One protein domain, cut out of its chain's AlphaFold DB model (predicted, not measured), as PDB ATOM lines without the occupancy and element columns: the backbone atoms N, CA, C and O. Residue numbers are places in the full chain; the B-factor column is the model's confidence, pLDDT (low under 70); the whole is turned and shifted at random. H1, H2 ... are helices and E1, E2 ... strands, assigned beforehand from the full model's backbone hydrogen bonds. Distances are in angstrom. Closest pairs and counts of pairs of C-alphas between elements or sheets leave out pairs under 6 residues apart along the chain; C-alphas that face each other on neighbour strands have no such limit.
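What this domain is: This is residues 19 to 94 of the 114 residues of an uncharacterized protein of Candidatus Eisenbacteria bacterium (UniProt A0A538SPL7). What shape is this? A twisted sheet of four antiparallel strands forms a wall, and one long helix, H1, covers one face, running along the strands; the other face is bare. The unnamed stretch 24 to 37 swings out to the helix side between E1 and E2. What is it made of? The printed part has 76 residues, with four named strands and one named helix that follow each other along the chain as E1, E2, E3, E4, H1; the sheet order is E1 - E2 - E3 - E4 and the class is mixed, helices and strands. It is compact, with a radius of gyration of the C-alphas of 12.0 A, and elongated, spanning 36 by 21 by 19 A.

Where its parts are: Where are the strands? E1 is residues 19 to 23, from C-alpha 19 at (142.021, 147.603, 107.372); E2 is 38 to 46, 26.0 A long; E3 is 49 to 57, 25.8 A; E4 is 63 to 71, 26.3 A. Where is the helix? H1 is residues 76 to 92, 25.2 A long, ending at C-alpha 92 at (151.507, 140.299, 126.791).

How they stand to each other: How do the strands pair? They form a meander, each the antiparallel neighbour of the one before, in three hairpins: N 20 and O 43 are 2.8 A apart, N 42 and O 53 2.7 A, N 52 and O 68 2.9 A, each within hydrogen-bond range. Edge strands E1 and E4 are apart. How does H1 sit? In two layers, helix on one face of a sheet, H1 is on the sheet at a height of 8.9 A, over E2, E3 and, only just, E4, with 3 C-alphas; on the local plane it stands at 14 degrees to E3. The closest C-alphas of E3 and H1, Val 56 and Ser 92, are 6.2 A apart. In H1, 12 of 13 O i to N i+4 pairs are within hydrogen-bond range.

The domain as a whole: How far does it reach? The farthest C-alphas, of Thr 47 and Glu 60, are 36.6 A apart. Are there cuts or long links? The printed part has no cut; the link E1 to E2 is long, the others tight. Where is confidence low? The model's pLDDT is under 70 at residues 19 to 28 and 73 to 75.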
ATOM      1  N   ILE A  19     142.518 148.331 106.203       54.41
ATOM      2  CA  ILE A  19     142.021 147.603 107.372       54.41
ATOM      3  C   ILE A  19     142.546 146.158 107.275       54.41
ATOM      4  O   ILE A  19     142.103 145.390 106.424       54.41
ATOM      5  N   ARG A  20     143.480 145.730 108.142       60.03
ATOM      6  CA  ARG A  20     144.086 144.369 108.135       60.03
ATOM      7  C   ARG A  20     143.733 143.581 109.396       60.03
ATOM      8  O   ARG A  20     143.671 144.155 110.474       60.03
ATOM      9  N   VAL A  21     143.296 142.329 109.243       53.06
ATOM     10  CA  VAL A  21     143.099 141.435 110.398       53.06
ATOM     11  C   VAL A  21     144.462 140.836 110.672       53.06
ATOM     12  O   VAL A  21     145.102 140.337 109.752       53.06
ATOM     13  N   ILE A  22     144.917 140.950 111.908       62.41
ATOM     14  CA  ILE A  22     146.162 140.374 112.390       62.41
ATOM     15  C   ILE A  22     145.784 139.299 113.402       62.41
ATOM     16  O   ILE A  22     145.561 139.577 114.572       62.41
ATOM     17  N   ALA A  23     145.694 138.055 112.944       54.09
ATOM     18  CA  ALA A  23     145.915 136.920 113.829       54.09
ATOM     19  C   ALA A  23     147.436 136.761 113.922       54.09
ATOM     20  O   ALA A  23     148.096 136.606 112.890       54.09
ATOM     21  N   ALA A  24     148.033 136.903 115.102       52.72
ATOM     22  CA  ALA A  24     149.476 136.773 115.215       52.72
ATOM     23  C   ALA A  24     149.892 135.303 115.035       52.72
ATOM     24  O   ALA A  24     149.840 134.505 115.957       52.72
ATOM     25  N   GLN A  25     150.323 134.985 113.812       41.03
ATOM     26  CA  GLN A  25     151.588 134.283 113.543       41.03
ATOM     27  C   GLN A  25     152.632 135.245 112.929       41.03
ATOM     28  O   GLN A  25     153.751 134.852 112.609       41.03
ATOM     29  N   SER A  26     152.294 136.527 112.720       47.53
ATOM     30  CA  SER A  26     153.191 137.479 112.051       47.53
ATOM     31  C   SER A  26     154.237 138.041 113.017       47.53
ATOM     32  O   SER A  26     154.134 139.163 113.514       47.53
ATOM     33  N   ARG A  27     155.283 137.243 113.232       52.12
ATOM     34  CA  ARG A  27     156.480 137.534 114.041       52.12
ATOM     35  C   ARG A  27     157.212 138.832 113.650       52.12
ATOM     36  O   ARG A  27     158.033 139.319 114.408       52.12
ATOM     37  N   ARG A  28     156.922 139.401 112.468       62.66
ATOM     38  CA  ARG A  28     157.593 140.602 111.936       62.66
ATOM     39  C   ARG A  28     157.144 141.918 112.572       62.66
ATOM     40  O   ARG A  28     157.905 142.872 112.510       62.66
ATOM     41  N   ARG A  29     155.914 141.996 113.098       71.69
ATOM     42  CA  ARG A  29     155.368 143.248 113.655       71.69
ATOM     43  C   ARG A  29     155.390 143.286 115.182       71.69
ATOM     44  O   ARG A  29     155.541 144.349 115.749       71.69
ATOM     45  N   PHE A  30     155.248 142.144 115.842       80.19
ATOM     46  CA  PHE A  30     155.245 142.071 117.304       80.19
ATOM     47  C   PHE A  30     156.358 141.123 117.771       80.19
ATOM     48  O   PHE A  30     156.061 139.984 118.131       80.19
ATOM     49  N   PRO A  31     157.638 141.540 117.683       78.62
ATOM     50  CA  PRO A  31     158.761 140.710 118.114       78.62
ATOM     51  C   PRO A  31     158.797 140.519 119.638       78.62
ATOM     52  O   PRO A  31     159.225 139.467 120.098       78.62
ATOM     53  N   ASP A  32     158.279 141.490 120.399       83.06
ATOM     54  CA  ASP A  32     158.392 141.553 121.866       83.06
ATOM     55  C   ASP A  32     157.178 140.971 122.610       83.06
ATOM     56  O   ASP A  32     156.868 141.374 123.738       83.06
ATOM     57  N   LEU A  33     156.439 140.054 121.976       84.38
ATOM     58  CA  LEU A  33     155.396 139.305 122.676       84.38
ATOM     59  C   LEU A  33     156.037 138.356 123.690       84.38
ATOM     60  O   LEU A  33     157.043 137.711 123.398       84.38
ATOM     61  N   GLY A  34     155.432 138.261 124.873       79.25
ATOM     62  CA  GLY A  34     155.838 137.295 125.884       79.25
ATOM     63  C   GLY A  34     155.810 135.856 125.348       79.25
ATOM     64  O   GLY A  34     155.015 135.550 124.452       79.25
ATOM     65  N   PRO A  35     156.658 134.964 125.885       75.62
ATOM     66  CA  PRO A  35     156.577 133.541 125.573       75.62
ATOM     67  C   PRO A  35     155.165 133.028 125.896       75.62
ATOM     68  O   PRO A  35     154.562 133.471 126.871       75.62
ATOM     69  N   GLU A  36     154.621 132.158 125.044       82.75
ATOM     70  CA  GLU A  36     153.246 131.628 125.128       82.75
ATOM     71  C   GLU A  36     152.099 132.655 124.991       82.75
ATOM     72  O   GLU A  36     150.926 132.277 124.942       82.75
ATOM     73  N   ALA A  37     152.395 133.953 124.847       84.44
ATOM     74  CA  ALA A  37     151.365 134.959 124.622       84.44
ATOM     75  C   ALA A  37     150.785 134.866 123.198       84.44
ATOM     76  O   ALA A  37     151.499 134.663 122.212       84.44
ATOM     77  N   SER A  38     149.475 135.087 123.064       86.06
ATOM     78  CA  SER A  38     148.774 135.044 121.773       86.06
ATOM     79  C   SER A  38     148.016 136.336 121.512       86.06
ATOM     80  O   SER A  38     147.270 136.807 122.362       86.06
ATOM     81  N   LEU A  39     148.163 136.907 120.317       87.44
ATOM     82  CA  LEU A  39     147.539 138.172 119.933       87.44
ATOM     83  C   LEU A  39     146.584 137.975 118.752       87.44
ATOM     84  O   LEU A  39     146.970 137.466 117.696       87.44
ATOM     85  N   ARG A  40     145.348 138.466 118.878       87.94
ATOM     86  CA  ARG A  40     144.417 138.615 117.750       87.94
ATOM     87  C   ARG A  40     143.862 140.026 117.745       87.94
ATOM     88  O   ARG A  40     143.197 140.453 118.681       87.94
ATOM     89  N   ALA A  41     144.140 140.751 116.674       87.75
ATOM     90  CA  ALA A  41     143.795 142.152 116.548       87.75
ATOM     91  C   ALA A  41     143.392 142.521 115.120       87.75
ATOM     92  O   ALA A  41     143.529 141.759 114.161       87.75
ATOM     93  N   LYS A  42     142.907 143.742 114.970       85.00
ATOM     94  CA  LYS A  42     142.671 144.428 113.711       85.00
ATOM     95  C   LYS A  42     143.516 145.686 113.708       85.00
ATOM     96  O   LYS A  42     143.426 146.465 114.651       85.00
ATOM     97  N   SER A  43     144.292 145.904 112.650       84.62
ATOM     98  CA  SER A  43     144.914 147.202 112.401       84.62
ATOM     99  C   SER A  43     144.144 148.001 111.355       84.62
ATOM    100  O   SER A  43     143.622 147.452 110.377       84.62
ATOM    101  N   GLY A  44     144.103 149.311 111.568       82.81
ATOM    102  CA  GLY A  44     143.618 150.318 110.636       82.81
ATOM    103  C   GLY A  44     144.626 151.459 110.552       82.81
ATOM    104  O   GLY A  44     145.217 151.858 111.550       82.81
ATOM    105  N   THR A  45     144.868 151.983 109.356       75.88
ATOM    106  CA  THR A  45     145.699 153.180 109.181       75.88
ATOM    107  C   THR A  45     145.048 154.093 108.151       75.88
ATOM    108  O   THR A  45     144.657 153.622 107.078       75.88
ATOM    109  N   LEU A  46     144.966 155.383 108.475       80.25
ATOM    110  CA  LEU A  46     144.610 156.481 107.573       80.25
ATOM    111  C   LEU A  46     145.713 157.553 107.651       80.25
ATOM    112  O   LEU A  46     146.648 157.446 108.446       80.25
ATOM    113  N   THR A  47     145.629 158.594 106.823       78.31
ATOM    114  CA  THR A  47     146.559 159.729 106.903       78.31
ATOM    115  C   THR A  47     146.502 160.340 108.307       78.31
ATOM    116  O   THR A  47     145.442 160.783 108.738       78.31
ATOM    117  N   ASN A  48     147.636 160.352 109.015       79.25
ATOM    118  CA  ASN A  48     147.778 160.842 110.395       79.25
ATOM    119  C   ASN A  48     146.904 160.132 111.444       79.25
ATOM    120  O   ASN A  48     146.647 160.710 112.499       79.25
ATOM    121  N   VAL A  49     146.454 158.905 111.160       83.38
ATOM    122  CA  VAL A  49     145.689 158.085 112.105       83.38
ATOM    123  C   VAL A  49     146.182 156.643 112.068       83.38
ATOM    124  O   VAL A  49     146.333 156.047 110.997       83.38
ATOM    125  N   SER A  50     146.377 156.056 113.243       87.75
ATOM    126  CA  SER A  50     146.632 154.626 113.414       87.75
ATOM    127  C   SER A  50     145.689 154.058 114.466       87.75
ATOM    128  O   SER A  50     145.405 154.712 115.467       87.75
ATOM    129  N   ALA A  51     145.178 152.858 114.219       89.25
ATOM    130  CA  ALA A  51     144.311 152.149 115.140       89.25
ATOM    131  C   ALA A  51     144.702 150.673 115.218       89.25
ATOM    132  O   ALA A  51     144.957 150.024 114.194       89.25
ATOM    133  N   LEU A  52     144.668 150.126 116.430       91.31
ATOM    134  CA  LEU A  52     144.866 148.713 116.715       91.31
ATOM    135  C   LEU A  52     143.891 148.287 117.806       91.31
ATOM    136  O   LEU A  52     143.884 148.846 118.894       91.31
ATOM    137  N   SER A  53     143.039 147.309 117.534       91.12
ATOM    138  CA  SER A  53     142.083 146.803 118.528       91.12
ATOM    139  C   SER A  53     142.035 145.294 118.492       91.12
ATOM    140  O   SER A  53     142.151 144.705 117.417       91.12
ATOM    141  N   GLY A  54     141.867 144.659 119.643       91.00
ATOM    142  CA  GLY A  54     141.907 143.211 119.722       91.00
ATOM    143  C   GLY A  54     141.986 142.693 121.140       91.00
ATOM    144  O   GLY A  54     141.605 143.362 122.096       91.00
ATOM    145  N   TYR A  55     142.499 141.478 121.251       91.25
ATOM    146  CA  TYR A  55     142.782 140.839 122.515       91.25
ATOM    147  C   TYR A  55     144.144 140.160 122.481       91.25
ATOM    148  O   TYR A  55     144.560 139.604 121.457       91.25
ATOM    149  N   VAL A  56     144.824 140.212 123.618       91.94
ATOM    150  CA  VAL A  56     146.052 139.472 123.887       91.94
ATOM    151  C   VAL A  56     145.784 138.512 125.037       91.94
ATOM    152  O   VAL A  56     145.201 138.893 126.046       91.94
ATOM    153  N   THR A  57     146.155 137.254 124.865       90.19
ATOM    154  CA  THR A  57     146.310 136.314 125.969       90.19
ATOM    155  C   THR A  57     147.723 136.514 126.507       90.19
ATOM    156  O   THR A  57     148.672 136.355 125.735       90.19
ATOM    157  N   SER A  58     147.862 136.930 127.767       89.19
ATOM    158  CA  SER A  58     149.160 137.114 128.422       89.19
ATOM    159  C   SER A  58     149.876 135.775 128.615       89.19
ATOM    160  O   SER A  58     149.266 134.712 128.484       89.19
ATOM    161  N   ALA A  59     151.163 135.819 128.958       85.00
ATOM    162  CA  ALA A  59     151.950 134.623 129.269       85.00
ATOM    163  C   ALA A  59     151.368 133.788 130.435       85.00
ATOM    164  O   ALA A  59     151.600 132.588 130.504       85.00
ATOM    165  N   GLU A  60     150.569 134.398 131.318       85.00
ATOM    166  CA  GLU A  60     149.875 133.720 132.429       85.00
ATOM    167  C   GLU A  60     148.489 133.173 132.025       85.00
ATOM    168  O   GLU A  60     147.724 132.703 132.864       85.00
ATOM    169  N   GLY A  61     148.118 133.273 130.744       86.88
ATOM    170  CA  GLY A  61     146.830 132.807 130.225       86.88
ATOM    171  C   GLY A  61     145.671 133.801 130.371       86.88
ATOM    172  O   GLY A  61     144.544 133.488 129.981       86.88
ATOM    173  N   GLU A  62     145.910 135.012 130.880       88.75
ATOM    174  CA  GLU A  62     144.861 136.018 131.053       88.75
ATOM    175  C   GLU A  62     144.520 136.705 129.727       88.75
ATOM    176  O   GLU A  62     145.391 137.232 129.036       88.75
ATOM    177  N   ARG A  63     143.233 136.754 129.368       91.12
ATOM    178  CA  ARG A  63     142.786 137.468 128.168       91.12
ATOM    179  C   ARG A  63     142.511 138.937 128.473       91.12
ATOM    180  O   ARG A  63     141.544 139.266 129.152       91.12
ATOM    181  N   ILE A  64     143.291 139.812 127.852       92.88
ATOM    182  CA  ILE A  64     143.185 141.264 127.960       92.88
ATOM    183  C   ILE A  64     142.624 141.815 126.650       92.88
ATOM    184  O   ILE A  64     143.186 141.589 125.576       92.88
ATOM    185  N   VAL A  65     141.514 142.547 126.733       94.75
ATOM    186  CA  VAL A  65     140.910 143.257 125.595       94.75
ATOM    187  C   VAL A  65     141.458 144.677 125.549       94.75
ATOM    188  O   VAL A  65     141.572 145.331 126.582       94.75
ATOM    189  N   PHE A  66     141.786 145.172 124.357       93.50
ATOM    190  CA  PHE A  66     142.349 146.506 124.189       93.50
ATOM    191  C   PHE A  66     141.848 147.200 122.915       93.50
ATOM    192  O   PHE A  66     141.506 146.566 121.910       93.50
ATOM    193  N   SER A  67     141.865 148.532 122.945       94.56
ATOM    194  CA  SER A  67     141.660 149.388 121.779       94.56
ATOM    195  C   SER A  67     142.593 150.591 121.874       94.56
ATOM    196  O   SER A  67     142.566 151.334 122.851       94.56
ATOM    197  N   ILE A  68     143.453 150.747 120.873       92.00
ATOM    198  CA  ILE A  68     144.434 151.823 120.756       92.00
ATOM    199  C   ILE A  68     144.061 152.639 119.523       92.00
ATOM    200  O   ILE A  68     143.967 152.098 118.418       92.00
ATOM    201  N   LEU A  69     143.871 153.942 119.717       91.00
ATOM    202  CA  LEU A  69     143.616 154.912 118.660       91.00
ATOM    203  C   LEU A  69     144.597 156.072 118.813       91.00
ATOM    204  O   LEU A  69     144.657 156.715 119.858       91.00
ATOM    205  N   SER A  70     145.352 156.346 117.758       88.06
ATOM    206  CA  SER A  70     146.312 157.442 117.691       88.06
ATOM    207  C   SER A  70     145.933 158.363 116.535       88.06
ATOM    208  O   SER A  70     145.935 157.928 115.383       88.06
ATOM    209  N   ASN A  71     145.599 159.615 116.863       87.00
ATOM    210  CA  ASN A  71     145.224 160.672 115.924       87.00
ATOM    211  C   ASN A  71     146.227 161.833 115.990       87.00
ATOM    212  O   ASN A  71     146.757 162.145 117.057       87.00
ATOM    213  N   GLY A  72     146.421 162.540 114.873       75.62
ATOM    214  CA  GLY A  72     147.225 163.770 114.845       75.62
ATOM    215  C   GLY A  72     148.730 163.522 114.974       75.62
ATOM    216  O   GLY A  72     149.474 164.370 115.465       75.62
ATOM    217  N   ASN A  73     149.176 162.346 114.541       66.00
ATOM    218  CA  ASN A  73     150.513 161.809 114.749       66.00
ATOM    219  C   ASN A  73     151.525 162.647 113.944       66.00
ATOM    220  O   ASN A  73     151.791 162.361 112.777       66.00
ATOM    221  N   ARG A  74     152.101 163.694 114.552       65.00
ATOM    222  CA  ARG A  74     153.090 164.573 113.889       65.00
ATOM    223  C   ARG A  74     154.371 163.829 113.489       65.00
ATOM    224  O   ARG A  74     154.986 164.185 112.494       65.00
ATOM    225  N   GLY A  75     154.724 162.763 114.215       63.69
ATOM    226  CA  GLY A  75     155.840 161.855 113.909       63.69
ATOM    227  C   GLY A  75     155.525 160.775 112.861       63.69
ATOM    228  O   GLY A  75     156.291 159.827 112.702       63.69
ATOM    229  N   GLY A  76     154.379 160.866 112.175       72.06
ATOM    230  CA  GLY A  76     153.951 159.905 111.160       72.06
ATOM    231  C   GLY A  76     153.455 158.569 111.725       72.06
ATOM    232  O   GLY A  76     153.581 158.260 112.909       72.06
ATOM    233  N   VAL A  77     152.876 157.745 110.847       77.88
ATOM    234  CA  VAL A  77     152.260 156.450 111.197       77.88
ATOM    235  C   VAL A  77     153.249 155.489 111.872       77.88
ATOM    236  O   VAL A  77     152.845 154.718 112.733       77.88
ATOM    237  N   ALA A  78     154.536 155.529 111.511       82.94
ATOM    238  CA  ALA A  78     155.546 154.616 112.049       82.94
ATOM    239  C   ALA A  78     155.719 154.756 113.572       82.94
ATOM    240  O   ALA A  78     155.736 153.749 114.273       82.94
ATOM    241  N   SER A  79     155.759 155.989 114.088       85.06
ATOM    242  CA  SER A  79     155.873 156.245 115.532       85.06
ATOM    243  C   SER A  79     154.677 155.695 116.316       85.06
ATOM    244  O   SER A  79     154.848 155.034 117.336       85.06
ATOM    245  N   ALA A  80     153.461 155.883 115.798       86.88
ATOM    246  CA  ALA A  80     152.256 155.331 116.409       86.88
ATOM    247  C   ALA A  80     152.236 153.801 116.374       86.88
ATOM    248  O   ALA A  80     151.803 153.175 117.335       86.88
ATOM    249  N   ARG A  81     152.756 153.187 115.305       85.75
ATOM    250  CA  ARG A  81     152.898 151.729 115.244       85.75
ATOM    251  C   ARG A  81     153.897 151.197 116.262       85.75
ATOM    252  O   ARG A  81     153.590 150.196 116.893       85.75
ATOM    253  N   ALA A  82     155.030 151.870 116.453       87.94
ATOM    254  CA  ALA A  82     156.000 151.480 117.474       87.94
ATOM    255  C   ALA A  82     155.394 151.575 118.886       87.94
ATOM    256  O   ALA A  82     155.581 150.681 119.706       87.94
ATOM    257  N   ALA A  83     154.598 152.617 119.152       89.81
ATOM    258  CA  ALA A  83     153.864 152.740 120.410       89.81
ATOM    259  C   ALA A  83     152.820 151.622 120.589       89.81
ATOM    260  O   ALA A  83     152.750 151.019 121.656       89.81
ATOM    261  N   GLU A  84     152.040 151.302 119.548       91.25
ATOM    262  CA  GLU A  84     151.111 150.161 119.555       91.25
ATOM    263  C   GLU A  84     151.834 148.842 119.883       91.25
ATOM    264  O   GLU A  84     151.338 148.050 120.683       91.25
ATOM    265  N   GLU A  85     153.002 148.609 119.282       90.81
ATOM    266  CA  GLU A  85     153.822 147.410 119.493       90.81
ATOM    267  C   GLU A  85     154.357 147.336 120.928       90.81
ATOM    268  O   GLU A  85     154.212 146.298 121.576       90.81
ATOM    269  N   ALA A  86     154.868 148.447 121.462       92.12
ATOM    270  CA  ALA A  86     155.338 148.529 122.842       92.12
ATOM    271  C   ALA A  86     154.210 148.280 123.859       92.12
ATOM    272  O   ALA A  86     154.395 147.524 124.815       92.12
ATOM    273  N   ILE A  87     153.025 148.865 123.637       93.19
ATOM    274  CA  ILE A  87     151.854 148.666 124.505       93.19
ATOM    275  C   ILE A  87     151.440 147.194 124.495       93.19
ATOM    276  O   ILE A  87     151.290 146.590 125.553       93.19
ATOM    277  N   VAL A  88     151.293 146.586 123.317       92.25
ATOM    278  CA  VAL A  88     150.910 145.171 123.209       92.25
ATOM    279  C   VAL A  88     151.969 144.252 123.827       92.25
ATOM    280  O   VAL A  88     151.613 143.296 124.518       92.25
ATOM    281  N   GLY A  89     153.256 144.556 123.651       92.19
ATOM    282  CA  GLY A  89     154.351 143.841 124.306       92.19
ATOM    283  C   GLY A  89     154.269 143.916 125.832       92.19
ATOM    284  O   GLY A  89     154.474 142.907 126.508       92.19
ATOM    285  N   ALA A  90     153.918 145.076 126.391       92.50
ATOM    286  CA  ALA A  90     153.687 145.227 127.826       92.50
ATOM    287  C   ALA A  90     152.466 144.418 128.302       92.50
ATOM    288  O   ALA A  90     152.576 143.666 129.268       92.50
ATOM    289  N   LEU A  91     151.338 144.491 127.586       91.94
ATOM    290  CA  LEU A  91     150.127 143.723 127.911       91.94
ATOM    291  C   LEU A  91     150.361 142.207 127.845       91.94
ATOM    292  O   LEU A  91     149.841 141.466 128.670       91.94
ATOM    293  N   SER A  92     151.182 141.728 126.909       91.62
ATOM    294  CA  SER A  92     151.507 140.299 126.791       91.62
ATOM    295  C   SER A  92     152.238 139.729 128.017       91.62
ATOM    296  O   SER A  92     152.143 138.537 128.295       91.62
ATOM    297  N   ARG A  93     152.940 140.589 128.764       90.31
ATOM    298  CA  ARG A  93     153.681 140.260 129.991       90.31
ATOM    299  C   ARG A  93     152.922 140.670 131.253       90.31
ATOM    300  O   ARG A  93     153.457 140.548 132.351       90.31
ATOM    301  N   TYR A  94     151.706 141.192 131.101       89.75
ATOM    302  CA  TYR A  94     150.892 141.606 132.228       89.75
ATOM    303  C   TYR A  94     150.561 140.398 133.098       89.75
ATOM    304  O   TYR A  94     150.106 139.357 132.615       89.75
TER     305      TYR A  94